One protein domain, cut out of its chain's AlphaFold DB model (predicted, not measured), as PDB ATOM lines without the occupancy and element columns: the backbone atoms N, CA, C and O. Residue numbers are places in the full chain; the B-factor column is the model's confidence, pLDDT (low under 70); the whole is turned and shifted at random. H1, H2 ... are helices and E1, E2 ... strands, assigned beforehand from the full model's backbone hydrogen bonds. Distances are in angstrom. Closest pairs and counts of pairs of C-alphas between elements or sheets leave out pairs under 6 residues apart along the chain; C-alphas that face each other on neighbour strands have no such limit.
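AT A GLANCE: This is residues 3 to 187 of the 207 residues of an uncharacterized protein of Pseudomonas sp. Leaf58 (UniProt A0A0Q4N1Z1). A strongly twisted sheet of six parallel strands forms the core, with H1 and H2 packed on one face and H3 and H6 on the other, in three layers. H5 packs on both H3 and H6, and H7 starts by the sheet's E1 edge and crosses H6 to reach H5. The printed part has 185 residues, with seven named helices and six named strands in the order E1 H1 E2 H2 E3 H3 E4 H4 H5 E5 H6 E6 H7; the class is mixed, and the sheet runs E1 E6 E5 E4 E2 E3. It is compact, with a radius of gyration of the C-alphas of 14.8 A, and spans 41 by 39 by 30 A.

HOW THE PARTS SIT: Edge strand E1, residues 3 to 5, neighbours E6, residues 143 to 147, with N 4 and O 145 2.8 A apart. Next come E5, residues 119 to 123 (N 144 and O 120, 3.0 A), E4, residues 79 to 84 (N 82 and O 121, 2.9 A), E2, residues 24 to 29 (N 81 and O 24, 2.8 A), and edge strand E3, residues 52 to 56 (N 27 and O 53, 2.9 A), these pairs being within hydrogen-bond range. H1, residues 11 to 21, lies over E5 at a height over the sheet of 6.9 A, only just not over E4, on which 2 of its C-alphas fall. It touches H2, residues 35 to 45, at a shallow tilt of 24 degrees, the same way; the closest C-alphas, of Ala 19 and Ala 44, are 5.2 A apart. On the opposite face, H3, residues 61 to 75, lies over E2 and E3, and H6, residues 128 to 139, over E5 and E4. H4, residues 87 to 93, is close to but not clearly touching H5, residues 97 to 114, the closest C-alphas, of Ile 87 and Asp 97, being 6.9 A apart. H5, the hub, is only just not on the sheet, with 4 pairs of C-alphas within 10 A; it touches H3 at a steep tilt of 46 degrees (Ala 65 and Val 107, closest C-alphas, 4.7 A) and H6 at 52 degrees (Asn 101 and Ala 131, 5.1 A). H7, residues 165 to 182, touches H6 with its residues 172 to 180 alone, the closest C-alphas, of Val 134 and Leu 176, being 5.8 A apart. E2, H2, E3, then E4, H4 H5, E5, then E5, H6, E6 are strand-helix-strand units, parallel neighbour strands joined through helices, and E3, H3, E4 is a split one, with E2 between; their crossovers are right-handed. Every O i to N i+4 pair is within range in H1, H2, H3 and H7, against 12 of 14 in H5, 7 of 8 in H6 and 1 of 3 in H4, which has 3 of 4 O i to N i+3 pairs.

IN THESE COORDINATES: E1 begins at C-alpha 3, (105.625, 145.469, 70.524). H3 measures 21.0 A, H5 26.1 A, with a kink of 26 degrees near residue 104, and H7 26.2 A, ending at C-alpha 182, (114.160, 154.467, 92.025). E4 measures 16.7 A and E2 15.9 A.

THE WHOLE: The C-alphas of Glu 74 and Thr 157, the two farthest apart, are 40.9 A apart. The printed part has no cut. The link from E6 to H7, residues 148 to 164, is long. Mean pLDDT of the printed part is 97.2, and no printed residue is under 70.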
ATOM      1  N   VAL A   3     105.795 146.889  70.192       97.19
ATOM      2  CA  VAL A   3     105.625 145.469  70.524       97.19
ATOM      3  C   VAL A   3     105.275 144.738  69.229       97.19
ATOM      4  O   VAL A   3     104.453 145.221  68.452       97.19
ATOM      5  N   ARG A   4     105.937 143.613  68.954       97.56
ATOM      6  CA  ARG A   4     105.778 142.843  67.717       97.56
ATOM      7  C   ARG A   4     105.470 141.389  68.037       97.56
ATOM      8  O   ARG A   4     106.264 140.712  68.680       97.56
ATOM      9  N   GLU A   5     104.358 140.892  67.521       97.94
ATOM     10  CA  GLU A   5     104.027 139.472  67.574       97.94
ATOM     11  C   GLU A   5     104.625 138.731  66.366       97.94
ATOM     12  O   GLU A   5     104.499 139.160  65.215       97.94
ATOM     13  N   HIS A   6     105.292 137.608  66.617       97.69
ATOM     14  CA  HIS A   6     105.778 136.704  65.584       97.69
ATOM     15  C   HIS A   6     104.680 135.714  65.167       97.69
ATOM     16  O   HIS A   6     103.883 135.261  65.981       97.69
ATOM     17  N   LYS A   7     104.676 135.280  63.900       97.00
ATOM     18  CA  LYS A   7     103.666 134.339  63.365       97.00
ATOM     19  C   LYS A   7     103.670 132.959  64.040       97.00
ATOM     20  O   LYS A   7     102.677 132.240  63.980       97.00
ATOM     21  N   SER A   8     104.799 132.576  64.635       96.81
ATOM     22  CA  SER A   8     104.970 131.321  65.374       96.81
ATOM     23  C   SER A   8     104.863 131.568  66.872       96.81
ATOM     24  O   SER A   8     105.437 132.524  67.383       96.81
ATOM     25  N   ASP A   9     104.185 130.657  67.559       95.06
ATOM     26  CA  ASP A   9     104.082 130.535  69.017       95.06
ATOM     27  C   ASP A   9     105.356 129.979  69.682       95.06
ATOM     28  O   ASP A   9     105.443 129.895  70.904       95.06
ATOM     29  N   LYS A  10     106.378 129.612  68.902       95.69
ATOM     30  CA  LYS A  10     107.647 129.096  69.422       95.69
ATOM     31  C   LYS A  10     108.648 130.228  69.653       95.69
ATOM     32  O   LYS A  10     108.710 131.196  68.900       95.69
ATOM     33  N   TYR A  11     109.512 130.055  70.652       94.69
ATOM     34  CA  TYR A  11     110.603 130.993  70.942       94.69
ATOM     35  C   TYR A  11     111.719 131.042  69.872       94.69
ATOM     36  O   TYR A  11     112.155 132.146  69.556       94.69
ATOM     37  N   PRO A  12     112.183 129.926  69.263       96.81
ATOM     38  CA  PRO A  12     113.307 129.975  68.325       96.81
ATOM     39  C   PRO A  12     113.146 130.944  67.142       96.81
ATOM     40  O   PRO A  12     114.079 131.708  66.906       96.81
ATOM     41  N   PRO A  13     111.989 131.015  66.450       97.12
ATOM     42  CA  PRO A  13     111.819 131.950  65.337       97.12
ATOM     43  C   PRO A  13     111.962 133.428  65.728       97.12
ATOM     44  O   PRO A  13     112.604 134.190  65.008       97.12
ATOM     45  N   ARG A  14     111.429 133.850  66.889       96.25
ATOM     46  CA  ARG A  14     111.617 135.237  67.356       96.25
ATOM     47  C   ARG A  14     113.059 135.513  67.788       96.25
ATOM     48  O   ARG A  14     113.534 136.631  67.624       96.25
ATOM     49  N   THR A  15     113.763 134.502  68.310       97.00
ATOM     50  CA  THR A  15     115.181 134.621  68.686       97.00
ATOM     51  C   THR A  15     116.052 134.808  67.452       97.00
ATOM     52  O   THR A  15     116.911 135.683  67.438       97.00
ATOM     53  N   GLU A  16     115.801 134.023  66.404       97.75
ATOM     54  CA  GLU A  16     116.494 134.144  65.123       97.75
ATOM     55  C   GLU A  16     116.238 135.497  64.466       97.75
ATOM     56  O   GLU A  16     117.190 136.140  64.025       97.75
ATOM     57  N   LEU A  17     114.985 135.965  64.463       97.56
ATOM     58  CA  LEU A  17     114.642 137.283  63.931       97.56
ATOM     59  C   LEU A  17     115.462 138.392  64.606       97.56
ATOM     60  O   LEU A  17     116.111 139.170  63.910       97.56
ATOM     61  N   ASN A  18     115.468 138.430  65.941       98.06
ATOM     62  CA  ASN A  18     116.174 139.467  66.694       98.06
ATOM     63  C   ASN A  18     117.701 139.379  66.531       98.06
ATOM     64  O   ASN A  18     118.354 140.396  66.300       98.06
ATOM     65  N   ALA A  19     118.275 138.172  66.612       97.50
ATOM     66  CA  ALA A  19     119.717 137.973  66.447       97.50
ATOM     67  C   ALA A  19     120.190 138.384  65.041       97.50
ATOM     68  O   ALA A  19     121.256 138.979  64.890       97.50
ATOM     69  N   ASN A  20     119.380 138.123  64.009       97.00
ATOM     70  CA  ASN A  20     119.701 138.500  62.636       97.00
ATOM     71  C   ASN A  20     119.491 139.992  62.343       97.00
ATOM     72  O   ASN A  20     120.140 140.517  61.436       97.00
ATOM     73  N   SER A  21     118.618 140.682  63.078       97.25
ATOM     74  CA  SER A  21     118.345 142.105  62.850       97.25
ATOM     75  C   SER A  21     119.316 143.060  63.549       97.25
ATOM     76  O   SER A  21     119.260 144.251  63.275       97.25
ATOM     77  N   ALA A  22     120.174 142.573  64.448       98.00
ATOM     78  CA  ALA A  22     121.083 143.406  65.238       98.00
ATOM     79  C   ALA A  22     122.550 143.251  64.827       98.00
ATOM     80  O   ALA A  22     122.958 142.190  64.359       98.00
ATOM     81  N   ASP A  23     123.366 144.276  65.068       98.56
ATOM     82  CA  ASP A  23     124.811 144.239  64.812       98.56
ATOM     83  C   ASP A  23     125.524 143.351  65.841       98.56
ATOM     84  O   ASP A  23     126.381 142.536  65.490       98.56
ATOM     85  N   LEU A  24     125.092 143.448  67.102       98.81
ATOM     86  CA  LEU A  24     125.599 142.691  68.244       98.81
ATOM     87  C   LEU A  24     124.434 142.100  69.042       98.81
ATOM     88  O   LEU A  24     123.439 142.778  69.289       98.81
ATOM     89  N   THR A  25     124.585 140.857  69.497       98.81
ATOM     90  CA  THR A  25     123.760 140.283  70.564       98.81
ATOM     91  C   THR A  25     124.536 140.284  71.875       98.81
ATOM     92  O   THR A  25     125.617 139.698  71.960       98.81
ATOM     93  N   VAL A  26     123.966 140.903  72.905       98.81
ATOM     94  CA  VAL A  26     124.415 140.760  74.291       98.81
ATOM     95  C   VAL A  26     123.476 139.820  75.036       98.81
ATOM     96  O   VAL A  26     122.256 139.964  74.968       98.81
ATOM     97  N   ALA A  27     124.057 138.851  75.732       98.56
ATOM     98  CA  ALA A  27     123.351 137.913  76.589       98.56
ATOM     99  C   ALA A  27     123.604 138.256  78.062       98.56
ATOM    100  O   ALA A  27     124.738 138.145  78.535       98.56
ATOM    101  N   PHE A  28     122.551 138.663  78.772       98.62
ATOM    102  CA  PHE A  28     122.562 138.894  80.218       98.62
ATOM    103  C   PHE A  28     121.933 137.695  80.937       98.62
ATOM    104  O   PHE A  28     120.712 137.539  80.985       98.62
ATOM    105  N   ALA A  29     122.768 136.810  81.474       98.12
ATOM    106  CA  ALA A  29     122.327 135.519  82.001       98.12
ATOM    107  C   ALA A  29     123.179 135.048  83.188       98.12
ATOM    108  O   ALA A  29     124.298 135.509  83.377       98.12
ATOM    109  N   GLU A  30     122.657 134.101  83.967       98.00
ATOM    110  CA  GLU A  30     123.423 133.336  84.970       98.00
ATOM    111  C   GLU A  30     123.690 131.900  84.496       98.00
ATOM    112  O   GLU A  30     124.743 131.330  84.771       98.00
ATOM    113  N   ASP A  31     122.760 131.321  83.728       97.25
ATOM    114  CA  ASP A  31     122.858 129.978  83.157       97.25
ATOM    115  C   ASP A  31     122.945 130.037  81.623       97.25
ATOM    116  O   ASP A  31     121.938 130.027  80.896       97.25
ATOM    117  N   TYR A  32     124.182 130.065  81.129       96.69
ATOM    118  CA  TYR A  32     124.501 130.002  79.699       96.69
ATOM    119  C   TYR A  32     124.326 128.599  79.095       96.69
ATOM    120  O   TYR A  32     124.352 128.447  77.873       96.69
ATOM    121  N   GLU A  33     124.091 127.585  79.932       96.31
ATOM    122  CA  GLU A  33     123.757 126.223  79.518       96.31
ATOM    123  C   GLU A  33     122.241 125.997  79.432       96.31
ATOM    124  O   GLU A  33     121.766 124.888  79.159       96.31
ATOM    125  N   SER A  34     121.435 127.045  79.579       94.94
ATOM    126  CA  SER A  34     120.026 126.944  79.229       94.94
ATOM    127  C   SER A  34     119.845 126.751  77.713       94.94
ATOM    128  O   SER A  34     120.643 127.197  76.882       94.94
ATOM    129  N   GLY A  35     118.763 126.070  77.319       93.19
ATOM    130  CA  GLY A  35     118.463 125.846  75.899       93.19
ATOM    131  C   GLY A  35     118.278 127.146  75.107       93.19
ATOM    132  O   GLY A  35     118.666 127.200  73.941       93.19
ATOM    133  N   GLY A  36     117.731 128.186  75.750       93.00
ATOM    134  CA  GLY A  36     117.572 129.517  75.165       93.00
ATOM    135  C   GLY A  36     118.916 130.169  74.857       93.00
ATOM    136  O   GLY A  36     119.155 130.536  73.713       93.00
ATOM    137  N   GLU A  37     119.829 130.203  75.829       97.06
ATOM    138  CA  GLU A  37     121.137 130.850  75.660       97.06
ATOM    139  C   GLU A  37     122.019 130.134  74.636       97.06
ATOM    140  O   GLU A  37     122.614 130.781  73.772       97.06
ATOM    141  N   ARG A  38     122.041 128.793  74.640       97.56
ATOM    142  CA  ARG A  38     122.764 128.031  73.607       97.56
ATOM    143  C   ARG A  38     122.254 128.331  72.200       97.56
ATOM    144  O   ARG A  38     123.059 128.437  71.273       97.56
ATOM    145  N   LEU A  39     120.936 128.450  72.035       96.50
ATOM    146  CA  LEU A  39     120.329 128.798  70.755       96.50
ATOM    147  C   LEU A  39     120.675 130.236  70.354       96.50
ATOM    148  O   LEU A  39     121.128 130.447  69.231       96.50
ATOM    149  N   THR A  40     120.500 131.202  71.259       96.44
ATOM    150  CA  THR A  40     120.817 132.616  71.021       96.44
ATOM    151  C   THR A  40     122.274 132.791  70.605       96.44
ATOM    152  O   THR A  40     122.531 133.402  69.569       96.44
ATOM    153  N   ARG A  41     123.222 132.193  71.345       98.00
ATOM    154  CA  ARG A  41     124.653 132.215  71.003       98.00
ATOM    155  C   ARG A  41     124.891 131.663  69.604       98.00
ATOM    156  O   ARG A  41     125.500 132.335  68.782       98.00
ATOM    157  N   LYS A  42     124.353 130.472  69.308       98.06
ATOM    158  CA  LYS A  42     124.497 129.843  67.987       98.06
ATOM    159  C   LYS A  42     124.001 130.758  66.861       98.06
ATOM    160  O   LYS A  42     124.661 130.852  65.833       98.06
ATOM    161  N   LEU A  43     122.841 131.393  67.036       97.50
ATOM    162  CA  LEU A  43     122.233 132.258  66.020       97.50
ATOM    163  C   LEU A  43     123.014 133.564  65.834       97.50
ATOM    164  O   LEU A  43     123.248 133.967  64.699       97.50
ATOM    165  N   ALA A  44     123.463 134.191  66.923       96.88
ATOM    166  CA  ALA A  44     124.273 135.406  66.861       96.88
ATOM    167  C   ALA A  44     125.643 135.147  66.206       96.88
ATOM    168  O   ALA A  44     126.053 135.875  65.302       96.88
ATOM    169  N   GLU A  45     126.321 134.066  66.606       97.50
ATOM    170  CA  GLU A  45     127.647 133.704  66.093       97.50
ATOM    171  C   GLU A  45     127.621 133.193  64.644       97.50
ATOM    172  O   GLU A  45     128.658 133.198  63.978       97.50
ATOM    173  N   ALA A  46     126.455 132.792  64.118       96.25
ATOM    174  CA  ALA A  46     126.312 132.289  62.747       96.25
ATOM    175  C   ALA A  46     126.766 133.301  61.680       96.25
ATOM    176  O   ALA A  46     127.081 132.912  60.557       96.25
ATOM    177  N   ARG A  47     126.813 134.594  62.029       92.31
ATOM    178  CA  ARG A  47     127.253 135.684  61.149       92.31
ATOM    179  C   ARG A  47     128.584 136.319  61.574       92.31
ATOM    180  O   ARG A  47     128.930 137.362  61.026       92.31
ATOM    181  N   GLY A  48     129.286 135.727  62.541       95.69
ATOM    182  CA  GLY A  48     130.533 136.241  63.118       95.69
ATOM    183  C   GLY A  48     130.569 136.048  64.634       95.69
ATOM    184  O   GLY A  48     129.644 136.452  65.335       95.69
ATOM    185  N   LYS A  49     131.629 135.426  65.165       95.88
ATOM    186  CA  LYS A  49     131.739 135.116  66.609       95.88
ATOM    187  C   LYS A  49     131.783 136.373  67.480       95.88
ATOM    188  O   LYS A  49     131.304 136.382  68.607       95.88
ATOM    189  N   GLU A  50     132.341 137.448  66.945       96.38
ATOM    190  CA  GLU A  50     132.416 138.769  67.560       96.38
ATOM    191  C   GLU A  50     131.041 139.421  67.772       96.38
ATOM    192  O   GLU A  50     130.910 140.316  68.607       96.38
ATOM    193  N   ARG A  51     129.996 138.937  67.091       97.81
ATOM    194  CA  ARG A  51     128.621 139.451  67.191       97.81
ATOM    195  C   ARG A  51     127.838 138.899  68.375       97.81
ATOM    196  O   ARG A  51     126.633 139.130  68.486       97.81
ATOM    197  N   TYR A  52     128.520 138.201  69.272       98.62
ATOM    198  CA  TYR A  52     127.982 137.746  70.537       98.62
ATOM    199  C   TYR A  52     128.894 138.177  71.691       98.62
ATOM    200  O   TYR A  52     130.126 138.102  71.610       98.62
ATOM    201  N   ILE A  53     128.282 138.620  72.787       98.62
ATOM    202  CA  ILE A  53     128.961 138.841  74.062       98.62
ATOM    203  C   ILE A  53     128.086 138.335  75.213       98.62
ATOM    204  O   ILE A  53     126.912 138.676  75.319       98.62
ATOM    205  N   ALA A  54     128.675 137.507  76.075       98.44
ATOM    206  CA  ALA A  54     128.056 137.013  77.300       98.44
ATOM    207  C   ALA A  54     128.486 137.890  78.479       98.44
ATOM    208  O   ALA A  54     129.686 138.047  78.712       98.44
ATOM    209  N   LEU A  55     127.527 138.438  79.221       98.56
ATOM    210  CA  LEU A  55     127.765 139.279  80.393       98.56
ATOM    211  C   LEU A  55     126.955 138.742  81.580       98.56
ATOM    212  O   LEU A  55     125.751 138.991  81.665       98.56
ATOM    213  N   PRO A  56     127.586 137.967  82.484       98.38
ATOM    214  CA  PRO A  56     126.906 137.405  83.641       98.38
ATOM    215  C   PRO A  56     126.244 138.477  84.504       98.38
ATOM    216  O   PRO A  56     126.874 139.498  84.776       98.38
ATOM    217  N   LEU A  57     125.019 138.243  84.981       98.25
ATOM    218  CA  LEU A  57     124.359 139.179  85.907       98.25
ATOM    219  C   LEU A  57     125.099 139.280  87.253       98.25
ATOM    220  O   LEU A  57     125.085 140.322  87.903       98.25
ATOM    221  N   SER A  58     125.837 138.237  87.626       97.19
ATOM    222  CA  SER A  58     126.777 138.234  88.752       97.19
ATOM    223  C   SER A  58     127.987 139.170  88.569       97.19
ATOM    224  O   SER A  58     128.703 139.450  89.533       97.19
ATOM    225  N   MET A  59     128.226 139.698  87.362       98.38
ATOM    226  CA  MET A  59     129.243 140.722  87.114       98.38
ATOM    227  C   MET A  59     128.786 142.085  87.647       98.38
ATOM    228  O   MET A  59     127.624 142.463  87.518       98.38
ATOM    229  N   ALA A  60     129.711 142.885  88.186       98.44
ATOM    230  CA  ALA A  60     129.382 144.251  88.586       98.44
ATOM    231  C   ALA A  60     128.923 145.080  87.361       98.44
ATOM    232  O   ALA A  60     129.629 145.072  86.344       98.44
ATOM    233  N   PRO A  61     127.828 145.866  87.444       98.62
ATOM    234  CA  PRO A  61     127.282 146.590  86.292       98.62
ATOM    235  C   PRO A  61     128.308 147.450  85.548       98.62
ATOM    236  O   PRO A  61     128.383 147.428  84.324       98.62
ATOM    237  N   ILE A  62     129.179 148.159  86.270       98.31
ATOM    238  CA  ILE A  62     130.206 149.002  85.641       98.31
ATOM    239  C   ILE A  62     131.249 148.191  84.853       98.31
ATOM    240  O   ILE A  62     131.800 148.672  83.863       98.31
ATOM    241  N   GLN A  63     131.532 146.953  85.267       98.69
ATOM    242  CA  GLN A  63     132.425 146.057  84.530       98.69
ATOM    243  C   GLN A  63     131.736 145.539  83.265       98.69
ATOM    244  O   GLN A  63     132.347 145.578  82.196       98.69
ATOM    245  N   ALA A  64     130.465 145.137  83.369       98.81
ATOM    246  CA  ALA A  64     129.659 144.726  82.224       98.81
ATOM    247  C   ALA A  64     129.508 145.869  81.206       98.81
ATOM    248  O   ALA A  64     129.740 145.662  80.017       98.81
ATOM    249  N   ALA A  65     129.252 147.097  81.669       98.81
ATOM    250  CA  ALA A  65     129.173 148.292  80.828       98.81
ATOM    251  C   ALA A  65     130.471 148.543  80.057       98.81
ATOM    252  O   ALA A  65     130.437 148.790  78.856       98.81
ATOM    253  N   ARG A  66     131.633 148.432  80.712       98.75
ATOM    254  CA  ARG A  66     132.934 148.599  80.042       98.75
ATOM    255  C   ARG A  66     133.167 147.543  78.966       98.75
ATOM    256  O   ARG A  66     133.684 147.878  77.905       98.75
ATOM    257  N   GLN A  67     132.814 146.286  79.235       98.81
ATOM    258  CA  GLN A  67     132.967 145.206  78.258       98.81
ATOM    259  C   GLN A  67     132.012 145.375  77.075       98.81
ATOM    260  O   GLN A  67     132.450 145.285  75.928       98.81
ATOM    261  N   LEU A  68     130.744 145.695  77.348       98.81
ATOM    262  CA  LEU A  68     129.752 145.960  76.312       98.81
ATOM    263  C   LEU A  68     130.148 147.167  75.461       98.81
ATOM    264  O   LEU A  68     130.193 147.056  74.244       98.81
ATOM    265  N   TRP A  69     130.511 148.290  76.088       98.69
ATOM    266  CA  TRP A  69     130.932 149.500  75.381       98.69
ATOM    267  C   TRP A  69     132.134 149.246  74.466       98.69
ATOM    268  O   TRP A  69     132.104 149.668  73.315       98.69
ATOM    269  N   ARG A  70     133.158 148.511  74.930       98.62
ATOM    270  CA  ARG A  70     134.313 148.154  74.086       98.62
ATOM    271  C   ARG A  70     133.873 147.399  72.840       98.62
ATOM    272  O   ARG A  70     134.217 147.816  71.741       98.62
ATOM    273  N   ARG A  71     133.058 146.352  73.007       98.56
ATOM    274  CA  ARG A  71     132.562 145.565  71.874       98.56
ATOM    275  C   ARG A  71     131.684 146.397  70.937       98.56
ATOM    276  O   ARG A  71     131.804 146.273  69.722       98.56
ATOM    277  N   CYS A  72     130.828 147.256  71.486       98.56
ATOM    278  CA  CYS A  72     129.995 148.156  70.696       98.56
ATOM    279  C   CYS A  72     130.833 149.131  69.865       98.56
ATOM    280  O   CYS A  72     130.555 149.313  68.681       98.56
ATOM    281  N   ASN A  73     131.871 149.714  70.465       97.94
ATOM    282  CA  ASN A  73     132.757 150.664  69.806       97.94
ATOM    283  C   ASN A  73     133.637 149.986  68.740       97.94
ATOM    284  O   ASN A  73     133.797 150.522  67.651       97.94
ATOM    285  N   GLU A  74     134.153 148.784  69.022       97.94
ATOM    286  CA  GLU A  74     134.924 147.968  68.069       97.94
ATOM    287  C   GLU A  74     134.129 147.641  66.798       97.94
ATOM    288  O   GLU A  74     134.685 147.662  65.703       97.94
ATOM    289  N   LEU A  75     132.833 147.342  66.940       97.81
ATOM    290  CA  LEU A  75     131.971 146.934  65.827       97.81
ATOM    291  C   LEU A  75     131.127 148.073  65.240       97.81
ATOM    292  O   LEU A  75     130.416 147.852  64.262       97.81
ATOM    293  N   GLY A  76     131.162 149.271  65.832       98.00
ATOM    294  CA  GLY A  76     130.298 150.384  65.426       98.00
ATOM    295  C   GLY A  76     128.801 150.068  65.548       98.00
ATOM    296  O   GLY A  76     128.027 150.419  64.662       98.00
ATOM    297  N   VAL A  77     128.395 149.374  66.619       98.50
ATOM    298  CA  VAL A  77     127.027 148.844  66.809       98.50
ATOM    299  C   VAL A  77     125.976 149.952  66.770       98.50
ATOM    300  O   VAL A  77     126.002 150.859  67.588       98.50
ATOM    301  N   LYS A  78     124.978 149.861  65.900       98.56
ATOM    302  CA  LYS A  78     123.830 150.783  65.899       98.56
ATOM    303  C   LYS A  78     122.578 150.117  66.442       98.56
ATOM    304  O   LYS A  78     121.812 150.751  67.168       98.56
ATOM    305  N   THR A  79     122.415 148.833  66.131       98.75
ATOM    306  CA  THR A  79     121.324 147.992  66.617       98.75
ATOM    307  C   THR A  79     121.851 146.928  67.571       98.75
ATOM    308  O   THR A  79     122.631 146.060  67.171       98.75
ATOM    309  N   LEU A  80     121.398 146.958  68.823       98.88
ATOM    310  CA  LEU A  80     121.758 145.974  69.847       98.88
ATOM    311  C   LEU A  80     120.596 145.002  70.083       98.88
ATOM    312  O   LEU A  80     119.485 145.425  70.393       98.88
ATOM    313  N   ASN A  81     120.853 143.698  69.990       98.88
ATOM    314  CA  ASN A  81     119.932 142.675  70.476       98.88
ATOM    315  C   ASN A  81     120.256 142.351  71.934       98.88
ATOM    316  O   ASN A  81     121.380 141.952  72.242       98.88
ATOM    317  N   ILE A  82     119.269 142.490  72.813       98.81
ATOM    318  CA  ILE A  82     119.361 142.055  74.205       98.81
ATOM    319  C   ILE A  82     118.636 140.726  74.339       98.81
ATOM    320  O   ILE A  82     117.448 140.624  74.023       98.81
ATOM    321  N   ALA A  83     119.361 139.735  74.840       98.38
ATOM    322  CA  ALA A  83     118.839 138.428  75.177       98.38
ATOM    323  C   ALA A  83     119.227 138.035  76.607       98.38
ATOM    324  O   ALA A  83     120.130 138.624  77.207       98.38
ATOM    325  N   GLY A  84     118.584 137.001  77.136       97.75
ATOM    326  CA  GLY A  84     119.084 136.329  78.324       97.75
ATOM    327  C   GLY A  84     118.111 135.333  78.933       97.75
ATOM    328  O   GLY A  84     117.095 134.943  78.352       97.75
ATOM    329  N   ASN A  85     118.422 134.912  80.156       98.25
ATOM    330  CA  ASN A  85     117.602 133.943  80.866       98.25
ATOM    331  C   ASN A  85     116.203 134.487  81.204       98.25
ATOM    332  O   ASN A  85     116.036 135.635  81.616       98.25
ATOM    333  N   GLY A  86     115.208 133.600  81.120       97.94
ATOM    334  CA  GLY A  86     113.861 133.871  81.615       97.94
ATOM    335  C   GLY A  86     113.789 133.931  83.143       97.94
ATOM    336  O   GLY A  86     114.637 133.343  83.827       97.94
ATOM    337  N   ILE A  87     112.744 134.559  83.693       98.00
ATOM    338  CA  ILE A  87     112.641 134.786  85.148       98.00
ATOM    339  C   ILE A  87     112.658 133.486  85.966       98.00
ATOM    340  O   ILE A  87     113.239 133.429  87.044       98.00
ATOM    341  N   TYR A  88     112.113 132.395  85.422       96.56
ATOM    342  CA  TYR A  88     112.117 131.067  86.052       96.56
ATOM    343  C   TYR A  88     113.522 130.462  86.230       96.56
ATOM    344  O   TYR A  88     113.709 129.566  87.055       96.56
ATOM    345  N   THR A  89     114.502 130.895  85.433       97.25
ATOM    346  CA  THR A  89     115.912 130.530  85.614       97.25
ATOM    347  C   THR A  89     116.565 131.512  86.570       97.25
ATOM    348  O   THR A  89     117.156 131.089  87.557       97.25
ATOM    349  N   LEU A  90     116.404 132.812  86.310       98.25
ATOM    350  CA  LEU A  90     117.023 133.887  87.083       98.25
ATOM    351  C   LEU A  90     116.646 133.850  88.570       98.25
ATOM    352  O   LEU A  90     117.503 134.041  89.430       98.25
ATOM    353  N   ASN A  91     115.401 133.498  88.891       98.12
ATOM    354  CA  ASN A  91     114.928 133.393  90.268       98.12
ATOM    355  C   ASN A  91     115.688 132.349  91.103       98.12
ATOM    356  O   ASN A  91     115.875 132.549  92.300       98.12
ATOM    357  N   LYS A  92     116.227 131.292  90.476       97.44
ATOM    358  CA  LYS A  92     117.078 130.296  91.159       97.44
ATOM    359  C   LYS A  92     118.397 130.887  91.661       97.44
ATOM    360  O   LYS A  92     119.008 130.324  92.561       97.44
ATOM    361  N   TYR A  93     118.814 132.008  91.077       98.00
ATOM    362  CA  TYR A  93     120.011 132.764  91.434       98.00
ATOM    363  C   TYR A  93     119.675 134.019  92.260       98.00
ATOM    364  O   TYR A  93     120.536 134.864  92.472       98.00
ATOM    365  N   GLY A  94     118.431 134.155  92.740       98.06
ATOM    366  CA  GLY A  94     118.004 135.271  93.591       98.06
ATOM    367  C   GLY A  94     117.579 136.535  92.839       98.06
ATOM    368  O   GLY A  94     117.313 137.559  93.465       98.06
ATOM    369  N   TRP A  95     117.478 136.481  91.511       98.44
ATOM    370  CA  TRP A  95     117.023 137.614  90.711       98.44
ATOM    371  C   TRP A  95     115.495 137.725  90.671       98.44
ATOM    372  O   TRP A  95     114.758 136.736  90.661       98.44
ATOM    373  N   THR A  96     115.028 138.966  90.597       97.88
ATOM    374  CA  THR A  96     113.632 139.360  90.373       97.88
ATOM    375  C   THR A  96     113.575 140.234  89.124       97.88
ATOM    376  O   THR A  96     114.598 140.811  88.761       97.88
ATOM    377  N   ASP A  97     112.412 140.397  88.487       96.38
ATOM    378  CA  ASP A  97     112.305 141.299  87.327       96.38
ATOM    379  C   ASP A  97     112.799 142.715  87.678       96.38
ATOM    380  O   ASP A  97     113.545 143.330  86.922       96.38
ATOM    381  N   HIS A  98     112.500 143.187  88.892       97.00
ATOM    382  CA  HIS A  98     112.981 144.475  89.382       97.00
ATOM    383  C   HIS A  98     114.515 144.536  89.496       97.00
ATOM    384  O   HIS A  98     115.127 145.460  88.963       97.00
ATOM    385  N   SER A  99     115.159 143.561  90.145       98.44
ATOM    386  CA  SER A  99     116.622 143.596  90.297       98.44
ATOM    387  C   SER A  99     117.368 143.390  88.973       98.44
ATOM    388  O   SER A  99     118.460 143.933  88.810       98.44
ATOM    389  N   VAL A 100     116.773 142.680  88.007       98.62
ATOM    390  CA  VAL A 100     117.310 142.568  86.639       98.62
ATOM    391  C   VAL A 100     117.191 143.903  85.898       98.62
ATOM    392  O   VAL A 100     118.172 144.337  85.291       98.62
ATOM    393  N   ASN A 101     116.041 144.582  85.988       98.69
ATOM    394  CA  ASN A 101     115.846 145.914  85.403       98.69
ATOM    395  C   ASN A 101     116.851 146.922  85.964       98.69
ATOM    396  O   ASN A 101     117.482 147.644  85.197       98.69
ATOM    397  N   GLU A 102     117.035 146.934  87.287       98.56
ATOM    398  CA  GLU A 102     117.991 147.811  87.962       98.56
ATOM    399  C   GLU A 102     119.416 147.568  87.460       98.56
ATOM    400  O   GLU A 102     120.088 148.484  86.985       98.56
ATOM    401  N   TRP A 103     119.871 146.315  87.509       98.75
ATOM    402  CA  TRP A 103     121.215 145.953  87.073       98.75
ATOM    403  C   TRP A 103     121.447 146.336  85.605       98.75
ATOM    404  O   TRP A 103     122.459 146.958  85.271       98.75
ATOM    405  N   MET A 104     120.486 146.030  84.728       98.81
ATOM    406  CA  MET A 104     120.600 146.304  83.297       98.81
ATOM    407  C   MET A 104     120.537 147.801  82.987       98.81
ATOM    408  O   MET A 104     121.268 148.271  82.112       98.81
ATOM    409  N   TYR A 105     119.737 148.569  83.730       98.69
ATOM    410  CA  TYR A 105     119.732 150.027  83.660       98.69
ATOM    411  C   TYR A 105     121.112 150.611  83.973       98.69
ATOM    412  O   TYR A 105     121.627 151.410  83.188       98.69
ATOM    413  N   GLN A 106     121.753 150.158  85.055       98.44
ATOM    414  CA  GLN A 106     123.108 150.590  85.408       98.44
ATOM    415  C   GLN A 106     124.118 150.273  84.295       98.44
ATOM    416  O   GLN A 106     125.007 151.079  84.029       98.44
ATOM    417  N   VAL A 107     123.972 149.144  83.594       98.81
ATOM    418  CA  VAL A 107     124.819 148.820  82.436       98.81
ATOM    419  C   VAL A 107     124.537 149.759  81.262       98.81
ATOM    420  O   VAL A 107     125.433 150.467  80.794       98.81
ATOM    421  N   LEU A 108     123.295 149.775  80.774       98.62
ATOM    422  CA  LEU A 108     122.944 150.436  79.518       98.62
ATOM    423  C   LEU A 108     123.020 151.958  79.609       98.62
ATOM    424  O   LEU A 108     123.408 152.581  78.623       98.62
ATOM    425  N   LYS A 109     122.746 152.566  80.772       97.69
ATOM    426  CA  LYS A 109     122.877 154.022  80.939       97.69
ATOM    427  C   LYS A 109     124.308 154.498  80.682       97.69
ATOM    428  O   LYS A 109     124.504 155.542  80.067       97.69
ATOM    429  N   HIS A 110     125.306 153.721  81.113       97.56
ATOM    430  CA  HIS A 110     126.714 154.052  80.910       97.56
ATOM    431  C   HIS A 110     127.157 153.791  79.473       97.56
ATOM    432  O   HIS A 110     127.898 154.595  78.914       97.56
ATOM    433  N   VAL A 111     126.692 152.701  78.859       98.44
ATOM    434  CA  VAL A 111     127.034 152.402  77.463       98.44
ATOM    435  C   VAL A 111     126.416 153.438  76.525       98.44
ATOM    436  O   VAL A 111     127.140 154.050  75.747       98.44
ATOM    437  N   ALA A 112     125.113 153.707  76.651       97.06
ATOM    438  CA  ALA A 112     124.386 154.625  75.775       97.06
ATOM    439  C   ALA A 112     124.864 156.085  75.886       97.06
ATOM    440  O   ALA A 112     124.755 156.835  74.921       97.06
ATOM    441  N   ALA A 113     125.436 156.486  77.028       96.00
ATOM    442  CA  ALA A 113     126.030 157.814  77.198       96.00
ATOM    443  C   ALA A 113     127.276 158.047  76.320       96.00
ATOM    444  O   ALA A 113     127.594 159.191  75.999       96.00
ATOM    445  N   HIS A 114     127.979 156.978  75.932       96.38
ATOM    446  CA  HIS A 114     129.215 157.045  75.140       96.38
ATOM    447  C   HIS A 114     129.115 156.329  73.791       96.38
ATOM    448  O   HIS A 114     130.028 156.431  72.976       96.38
ATOM    449  N   HIS A 115     128.028 155.596  73.569       96.69
ATOM    450  CA  HIS A 115     127.740 154.842  72.359       96.69
ATOM    451  C   HIS A 115     126.217 154.805  72.145       96.69
ATOM    452  O   HIS A 115     125.563 153.836  72.539       96.69
ATOM    453  N   PRO A 116     125.617 155.883  71.611       94.62
ATOM    454  CA  PRO A 116     124.173 155.950  71.419       94.62
ATOM    455  C   PRO A 116     123.702 154.885  70.426       94.62
ATOM    456  O   PRO A 116     124.205 154.807  69.306       94.62
ATOM    457  N   PHE A 117     122.722 154.081  70.830       97.81
ATOM    458  CA  PHE A 117     122.080 153.112  69.946       97.81
ATOM    459  C   PHE A 117     120.971 153.783  69.135       97.81
ATOM    460  O   PHE A 117     120.225 154.608  69.662       97.81
ATOM    461  N   GLU A 118     120.834 153.388  67.871       98.25
ATOM    462  CA  GLU A 118     119.689 153.768  67.037       98.25
ATOM    463  C   GLU A 118     118.470 152.903  67.381       98.25
ATOM    464  O   GLU A 118     117.341 153.386  67.373       98.25
ATOM    465  N   LEU A 119     118.704 151.627  67.707       98.75
ATOM    466  CA  LEU A 119     117.654 150.661  68.003       98.75
ATOM    467  C   LEU A 119     118.138 149.601  69.001       98.75
ATOM    468  O   LEU A 119     119.237 149.058  68.886       98.75
ATOM    469  N   ILE A 120     117.271 149.237  69.938       98.81
ATOM    470  CA  ILE A 120     117.381 147.993  70.698       98.81
ATOM    471  C   ILE A 120     116.297 147.027  70.214       98.81
ATOM    472  O   ILE A 120     115.135 147.389  70.041       98.81
ATOM    473  N   VAL A 121     116.660 145.770  69.994       98.81
ATOM    474  CA  VAL A 121     115.689 144.684  69.820       98.81
ATOM    475  C   VAL A 121     115.813 143.732  70.995       98.81
ATOM    476  O   VAL A 121     116.911 143.487  71.491       98.81
ATOM    477  N   SER A 122     114.697 143.205  71.481       98.38
ATOM    478  CA  SER A 122     114.736 142.213  72.553       98.38
ATOM    479  C   SER A 122     113.586 141.223  72.456       98.38
ATOM    480  O   SER A 122     112.603 141.440  71.737       98.38
ATOM    481  N   GLY A 123     113.747 140.069  73.097       95.94
ATOM    482  CA  GLY A 123     112.672 139.096  73.218       95.94
ATOM    483  C   GLY A 123     111.569 139.610  74.143       95.94
ATOM    484  O   GLY A 123     111.795 140.431  75.020       95.94
ATOM    485  N   GLY A 124     110.355 139.105  73.961       93.31
ATOM    486  CA  GLY A 124     109.241 139.381  74.863       93.31
ATOM    487  C   GLY A 124     109.166 138.473  76.093       93.31
ATOM    488  O   GLY A 124     108.214 138.563  76.855       93.31
ATOM    489  N   GLN A 125     110.111 137.550  76.286       96.94
ATOM    490  CA  GLN A 125     110.074 136.640  77.433       96.94
ATOM    491  C   GLN A 125     110.345 137.390  78.743       96.94
ATOM    492  O   GLN A 125     111.111 138.340  78.734       96.94
ATOM    493  N   THR A 126     109.777 136.940  79.863       97.75
ATOM    494  CA  THR A 126     110.107 137.450  81.215       97.75
ATOM    495  C   THR A 126     111.615 137.419  81.516       97.75
ATOM    496  O   THR A 126     112.368 136.708  80.848       97.75
ATOM    497  N   GLY A 127     112.079 138.114  82.559       98.31
ATOM    498  CA  GLY A 127     113.504 138.170  82.898       98.31
ATOM    499  C   GLY A 127     114.293 139.105  81.978       98.31
ATOM    500  O   GLY A 127     113.850 140.213  81.690       98.31
ATOM    501  N   ALA A 128     115.480 138.680  81.530       98.38
ATOM    502  CA  ALA A 128     116.427 139.564  80.839       98.38
ATOM    503  C   ALA A 128     115.917 140.103  79.488       98.38
ATOM    504  O   ALA A 128     116.176 141.257  79.154       98.38
ATOM    505  N   ASP A 129     115.164 139.289  78.744       97.75
ATOM    506  CA  ASP A 129     114.484 139.687  77.505       97.75
ATOM    507  C   ASP A 129     113.530 140.882  77.781       97.75
ATOM    508  O   ASP A 129     113.665 141.965  77.211       97.75
ATOM    509  N   PHE A 130     112.613 140.741  78.743       98.50
ATOM    510  CA  PHE A 130     111.668 141.804  79.099       98.50
ATOM    511  C   PHE A 130     112.366 143.057  79.640       98.50
ATOM    512  O   PHE A 130     112.021 144.179  79.257       98.50
ATOM    513  N   ALA A 131     113.386 142.861  80.481       98.75
ATOM    514  CA  ALA A 131     114.190 143.935  81.050       98.75
ATOM    515  C   ALA A 131     114.864 144.796  79.975       98.75
ATOM    516  O   ALA A 131     114.876 146.022  80.090       98.75
ATOM    517  N   GLY A 132     115.349 144.177  78.892       98.50
ATOM    518  CA  GLY A 132     115.904 144.897  77.746       98.50
ATOM    519  C   GLY A 132     114.911 145.891  77.145       98.50
ATOM    520  O   GLY A 132     115.268 147.035  76.865       98.50
ATOM    521  N   GLY A 133     113.647 145.480  77.016       98.38
ATOM    522  CA  GLY A 133     112.554 146.340  76.566       98.38
ATOM    523  C   GLY A 133     112.251 147.497  77.521       98.38
ATOM    524  O   GLY A 133     112.214 148.656  77.099       98.38
ATOM    525  N   VAL A 134     112.077 147.185  78.808       98.62
ATOM    526  CA  VAL A 134     111.761 148.170  79.859       98.62
ATOM    527  C   VAL A 134     112.860 149.226  79.972       98.62
ATOM    528  O   VAL A 134     112.574 150.424  79.967       98.62
ATOM    529  N   VAL A 135     114.123 148.801  80.041       98.56
ATOM    530  CA  VAL A 135     115.266 149.703  80.225       98.56
ATOM    531  C   VAL A 135     115.518 150.556  78.980       98.56
ATOM    532  O   VAL A 135     115.820 151.743  79.116       98.56
ATOM    533  N   ALA A 136     115.360 150.004  77.773       98.25
ATOM    534  CA  ALA A 136     115.483 150.789  76.546       98.25
ATOM    535  C   ALA A 136     114.432 151.910  76.484       98.25
ATOM    536  O   ALA A 136     114.783 153.067  76.239       98.25
ATOM    537  N   GLU A 137     113.170 151.596  76.805       97.88
ATOM    538  CA  GLU A 137     112.101 152.596  76.891       97.88
ATOM    539  C   GLU A 137     112.397 153.647  77.976       97.88
ATOM    540  O   GLU A 137     112.215 154.844  77.740       97.88
ATOM    541  N   ALA A 138     112.917 153.227  79.137       97.69
ATOM    542  CA  ALA A 138     113.301 154.126  80.225       97.69
ATOM    543  C   ALA A 138     114.397 155.122  79.816       97.69
ATOM    544  O   ALA A 138     114.322 156.307  80.145       97.69
ATOM    545  N   LEU A 139     115.393 154.653  79.061       96.94
ATOM    546  CA  LEU A 139     116.479 155.474  78.522       96.94
ATOM    547  C   LEU A 139     116.059 156.299  77.296       96.94
ATOM    548  O   LEU A 139     116.832 157.134  76.826       96.94
ATOM    549  N   GLY A 140     114.840 156.093  76.792       96.50
ATOM    550  CA  GLY A 140     114.312 156.776  75.620       96.50
ATOM    551  C   GLY A 140     114.915 156.307  74.296       96.50
ATOM    552  O   GLY A 140     114.794 157.048  73.320       96.50
ATOM    553  N   ILE A 141     115.527 155.119  74.274       97.50
ATOM    554  CA  ILE A 141     116.096 154.466  73.091       97.50
ATOM    555  C   ILE A 141     114.961 153.754  72.351       97.50
ATOM    556  O   ILE A 141     114.131 153.088  72.976       97.50
ATOM    557  N   ASP A 142     114.909 153.889  71.026       98.56
ATOM    558  CA  ASP A 142     113.904 153.179  70.238       98.56
ATOM    559  C   ASP A 142     114.076 151.667  70.421       98.56
ATOM    560  O   ASP A 142     115.185 151.133  70.400       98.56
ATOM    561  N   VAL A 143     112.960 150.973  70.653       98.62
ATOM    562  CA  VAL A 143     112.977 149.551  70.992       98.62
ATOM    563  C   VAL A 143     111.828 148.776  70.366       98.62
ATOM    564  O   VAL A 143     110.681 149.244  70.348       98.62
ATOM    565  N   ILE A 144     112.149 147.572  69.883       98.69
ATOM    566  CA  ILE A 144     111.194 146.566  69.410       98.69
ATOM    567  C   ILE A 144     111.291 145.334  70.311       98.69
ATOM    568  O   ILE A 144     112.319 144.655  70.347       98.69
ATOM    569  N   MET A 145     110.197 145.016  70.999       98.56
ATOM    570  CA  MET A 145     110.068 143.762  71.740       98.56
ATOM    571  C   MET A 145     109.334 142.727  70.886       98.56
ATOM    572  O   MET A 145     108.169 142.928  70.534       98.56
ATOM    573  N   THR A 146     110.001 141.620  70.558       98.50
ATOM    574  CA  THR A 146     109.448 140.557  69.707       98.50
ATOM    575  C   THR A 146     108.978 139.367  70.545       98.50
ATOM    576  O   THR A 146     109.774 138.679  71.189       98.50
ATOM    577  N   PHE A 147     107.683 139.075  70.485       98.38
ATOM    578  CA  PHE A 147     107.025 137.984  71.203       98.38
ATOM    579  C   PHE A 147     106.691 136.821  70.259       98.38
ATOM    580  O   PHE A 147     106.481 137.049  69.065       98.38
ATOM    581  N   PRO A 148     106.596 135.574  70.748       98.12
ATOM    582  CA  PRO A 148     105.893 134.526  70.017       98.12
ATOM    583  C   PRO A 148     104.397 134.854  69.888       98.12
ATOM    584  O   PRO A 148     103.867 135.687  70.626       98.12
ATOM    585  N   LYS A 149     103.711 134.162  68.974       98.00
ATOM    586  CA  LYS A 149     102.255 134.251  68.796       98.00
ATOM    587  C   LYS A 149     101.514 134.058  70.125       98.00
ATOM    588  O   LYS A 149     101.862 133.174  70.907       98.00
ATOM    589  N   GLY A 150     100.478 134.861  70.344       97.81
ATOM    590  CA  GLY A 150      99.707 134.947  71.580       97.81
ATOM    591  C   GLY A 150     100.413 135.734  72.681       97.81
ATOM    592  O   GLY A 150     100.103 135.515  73.849       97.81
ATOM    593  N   PHE A 151     101.405 136.563  72.330       97.81
ATOM    594  CA  PHE A 151     102.308 137.227  73.276       97.81
ATOM    595  C   PHE A 151     102.844 136.265  74.347       97.81
ATOM    596  O   PHE A 151     102.902 136.590  75.529       97.81
ATOM    597  N   LEU A 152     103.195 135.048  73.917       98.00
ATOM    598  CA  LEU A 152     103.502 133.944  74.816       98.00
ATOM    599  C   LEU A 152     104.702 134.265  75.711       98.00
ATOM    600  O   LEU A 152     105.796 134.561  75.222       98.00
ATOM    601  N   GLN A 153     104.507 134.084  77.012       97.50
ATOM    602  CA  GLN A 153     105.547 134.175  78.023       97.50
ATOM    603  C   GLN A 153     105.537 132.945  78.936       97.50
ATOM    604  O   GLN A 153     104.541 132.237  79.090       97.50
ATOM    605  N   ARG A 154     106.680 132.688  79.566       96.81
ATOM    606  CA  ARG A 154     106.797 131.791  80.715       96.81
ATOM    607  C   ARG A 154     107.087 132.631  81.944       96.81
ATOM    608  O   ARG A 154     108.050 133.390  81.952       96.81
ATOM    609  N   THR A 155     106.296 132.449  82.986       95.88
ATOM    610  CA  THR A 155     106.446 133.132  84.272       95.88
ATOM    611  C   THR A 155     107.033 132.174  85.313       95.88
ATOM    612  O   THR A 155     107.432 131.049  84.990       95.88
ATOM    613  N   LEU A 156     107.095 132.602  86.576       94.62
ATOM    614  CA  LEU A 156     107.450 131.721  87.693       94.62
ATOM    615  C   LEU A 156     106.423 130.603  87.913       94.62
ATOM    616  O   LEU A 156     106.790 129.508  88.333       94.62
ATOM    617  N   THR A 157     105.148 130.870  87.625       94.06
ATOM    618  CA  THR A 157     104.027 129.976  87.953       94.06
ATOM    619  C   THR A 157     103.392 129.329  86.726       94.06
ATOM    620  O   THR A 157     102.727 128.304  86.850       94.06
ATOM    621  N   GLN A 158     103.597 129.891  85.532       94.38
ATOM    622  CA  GLN A 158     102.961 129.437  84.299       94.38
ATOM    623  C   GLN A 158     104.000 129.188  83.211       94.38
ATOM    624  O   GLN A 158     104.778 130.064  82.845       94.38
ATOM    625  N   HIS A 159     103.980 127.983  82.646       92.62
ATOM    626  CA  HIS A 159     104.867 127.610  81.543       92.62
ATOM    627  C   HIS A 159     104.496 128.263  80.205       92.62
ATOM    628  O   HIS A 159     105.374 128.434  79.360       92.62
ATOM    629  N   ALA A 160     103.217 128.597  80.025       95.25
ATOM    630  CA  ALA A 160     102.658 129.166  78.807       95.25
ATOM    631  C   ALA A 160     101.511 130.125  79.164       95.25
ATOM    632  O   ALA A 160     100.350 129.723  79.227       95.25
ATOM    633  N   LEU A 161     101.853 131.381  79.438       96.88
ATOM    634  CA  LEU A 161     100.901 132.478  79.559       96.88
ATOM    635  C   LEU A 161     100.740 133.119  78.182       96.88
ATOM    636  O   LEU A 161     101.722 133.579  77.606       96.88
ATOM    637  N   THR A 162      99.518 133.127  77.654       96.81
ATOM    638  CA  THR A 162      99.170 133.933  76.476       96.81
ATOM    639  C   THR A 162      98.395 135.154  76.929       96.81
ATOM    640  O   THR A 162      97.630 135.082  77.891       96.81
ATOM    641  N   GLN A 163      98.611 136.272  76.250       96.56
ATOM    642  CA  GLN A 163      98.080 137.565  76.653       96.56
ATOM    643  C   GLN A 163      97.877 138.470  75.441       96.56
ATOM    644  O   GLN A 163      98.197 138.104  74.310       96.56
ATOM    645  N   THR A 164      97.299 139.645  75.661       97.75
ATOM    646  CA  THR A 164      97.119 140.647  74.608       97.75
ATOM    647  C   THR A 164      98.297 141.619  74.563       97.75
ATOM    648  O   THR A 164      99.046 141.767  75.530       97.75
ATOM    649  N   GLU A 165      98.427 142.369  73.467       97.69
ATOM    650  CA  GLU A 165      99.381 143.484  73.404       97.69
ATOM    651  C   GLU A 165      99.140 144.500  74.535       97.69
ATOM    652  O   GLU A 165     100.082 145.053  75.100       97.69
ATOM    653  N   ALA A 166      97.874 144.727  74.901       97.94
ATOM    654  CA  ALA A 166      97.513 145.639  75.980       97.94
ATOM    655  C   ALA A 166      97.997 145.138  77.351       97.94
ATOM    656  O   ALA A 166      98.425 145.951  78.167       97.94
ATOM    657  N   ASP A 167      97.969 143.823  77.598       97.75
ATOM    658  CA  ASP A 167      98.533 143.219  78.812       97.75
ATOM    659  C   ASP A 167     100.047 143.431  78.883       97.75
ATOM    660  O   ASP A 167     100.540 143.954  79.880       97.75
ATOM    661  N   VAL A 168     100.766 143.132  77.792       97.62
ATOM    662  CA  VAL A 168     102.220 143.365  77.694       97.62
ATOM    663  C   VAL A 168     102.556 144.828  77.974       97.62
ATOM    664  O   VAL A 168     103.453 145.134  78.755       97.62
ATOM    665  N   ARG A 169     101.831 145.762  77.347       97.88
ATOM    666  CA  ARG A 169     102.079 147.199  77.531       97.88
ATOM    667  C   ARG A 169     101.811 147.651  78.964       97.88
ATOM    668  O   ARG A 169     102.551 148.497  79.461       97.88
ATOM    669  N   ARG A 170     100.794 147.091  79.631       98.12
ATOM    670  CA  ARG A 170     100.550 147.341  81.060       98.12
ATOM    671  C   ARG A 170     101.695 146.821  81.919       98.12
ATOM    672  O   ARG A 170     102.148 147.547  82.797       98.12
ATOM    673  N   GLU A 171     102.185 145.616  81.651       97.62
ATOM    674  CA  GLU A 171     103.317 145.044  82.381       97.62
ATOM    675  C   GLU A 171     104.585 145.896  82.220       97.62
ATOM    676  O   GLU A 171     105.213 146.249  83.219       97.62
ATOM    677  N   VAL A 172     104.908 146.323  80.990       97.94
ATOM    678  CA  VAL A 172     106.021 147.255  80.745       97.94
ATOM    679  C   VAL A 172     105.817 148.549  81.523       97.94
ATOM    680  O   VAL A 172     106.748 149.006  82.177       97.94
ATOM    681  N   ALA A 173     104.617 149.139  81.491       97.56
ATOM    682  CA  ALA A 173     104.337 150.387  82.198       97.56
ATOM    683  C   ALA A 173     104.528 150.256  83.718       97.56
ATOM    684  O   ALA A 173     105.112 151.147  84.332       97.56
ATOM    685  N   VAL A 174     104.092 149.140  84.312       97.94
ATOM    686  CA  VAL A 174     104.283 148.856  85.743       97.94
ATOM    687  C   VAL A 174     105.769 148.743  86.078       97.94
ATOM    688  O   VAL A 174     106.245 149.426  86.983       97.94
ATOM    689  N   GLN A 175     106.524 147.932  85.334       97.81
ATOM    690  CA  GLN A 175     107.955 147.753  85.596       97.81
ATOM    691  C   GLN A 175     108.763 149.036  85.347       97.81
ATOM    692  O   GLN A 175     109.685 149.351  86.099       97.81
ATOM    693  N   LEU A 176     108.390 149.800  84.319       96.62
ATOM    694  CA  LEU A 176     108.983 151.095  84.004       96.62
ATOM    695  C   LEU A 176     108.720 152.124  85.106       96.62
ATOM    696  O   LEU A 176     109.616 152.905  85.422       96.62
ATOM    697  N   GLN A 177     107.519 152.131  85.692       96.44
ATOM    698  CA  GLN A 177     107.204 153.017  86.811       96.44
ATOM    699  C   GLN A 177     108.075 152.689  88.026       96.44
ATOM    700  O   GLN A 177     108.720 153.589  88.550       96.44
ATOM    701  N   VAL A 178     108.188 151.408  88.394       96.75
ATOM    702  CA  VAL A 178     109.062 150.971  89.499       96.75
ATOM    703  C   VAL A 178     110.510 151.416  89.272       96.75
ATOM    704  O   VAL A 178     111.143 151.946  90.181       96.75
ATOM    705  N   LEU A 179     111.033 151.256  88.051       96.81
ATOM    706  CA  LEU A 179     112.389 151.707  87.726       96.81
ATOM    707  C   LEU A 179     112.531 153.237  87.844       96.81
ATOM    708  O   LEU A 179     113.522 153.724  88.383       96.81
ATOM    709  N   ARG A 180     111.543 154.007  87.373       95.75
ATOM    710  CA  ARG A 180     111.534 155.480  87.469       95.75
ATOM    711  C   ARG A 180     111.396 155.996  88.896       95.75
ATOM    712  O   ARG A 180     111.894 157.081  89.179       95.75
ATOM    713  N   ASP A 181     110.717 155.264  89.769       95.06
ATOM    714  CA  ASP A 181     110.583 155.638  91.179       95.06
ATOM    715  C   ASP A 181     111.934 155.538  91.908       95.06
ATOM    716  O   ASP A 181     112.210 156.334  92.803       95.06
ATOM    717  N   ASN A 182     112.811 154.625  91.471       94.88
ATOM    718  CA  ASN A 182     114.160 154.467  92.025       94.88
ATOM    719  C   ASN A 182     115.215 155.383  91.385       94.88
ATOM    720  O   ASN A 182     116.256 155.615  91.998       94.88
ATOM    721  N   HIS A 183     114.946 155.912  90.185       94.88
ATOM    722  CA  HIS A 183     115.839 156.816  89.443       94.88
ATOM    723  C   HIS A 183     115.089 158.078  89.001       94.88
ATOM    724  O   HIS A 183     114.617 158.151  87.856       94.88
ATOM    725  N   PRO A 184     114.956 159.086  89.886       87.88
ATOM    726  CA  PRO A 184     114.228 160.323  89.601       87.88
ATOM    727  C   PRO A 184     114.689 161.047  88.327       87.88
ATOM    728  O   PRO A 184     113.881 161.671  87.639       87.88
ATOM    729  N   GLU A 185     115.958 160.905  87.934       88.88
ATOM    730  CA  GLU A 185     116.512 161.483  86.705       88.88
ATOM    731  C   GLU A 185     115.850 160.959  85.413       88.88
ATOM    732  O   GLU A 185     115.924 161.600  84.359       88.88
ATOM    733  N   LEU A 186     115.182 159.798  85.463       87.88
ATOM    734  CA  LEU A 186     114.413 159.260  84.335       87.88
ATOM    735  C   LEU A 186     113.044 159.934  84.184       87.88
ATOM    736  O   LEU A 186     112.445 159.880  83.105       87.88
ATOM    737  N   GLN A 187     112.545 160.592  85.230       75.88
ATOM    738  CA  GLN A 187     111.264 161.296  85.195       75.88
ATOM    739  C   GLN A 187     111.390 162.625  84.434       75.88
ATOM    740  O   GLN A 187     110.560 162.922  83.570       75.88
TER     741      GLN A 187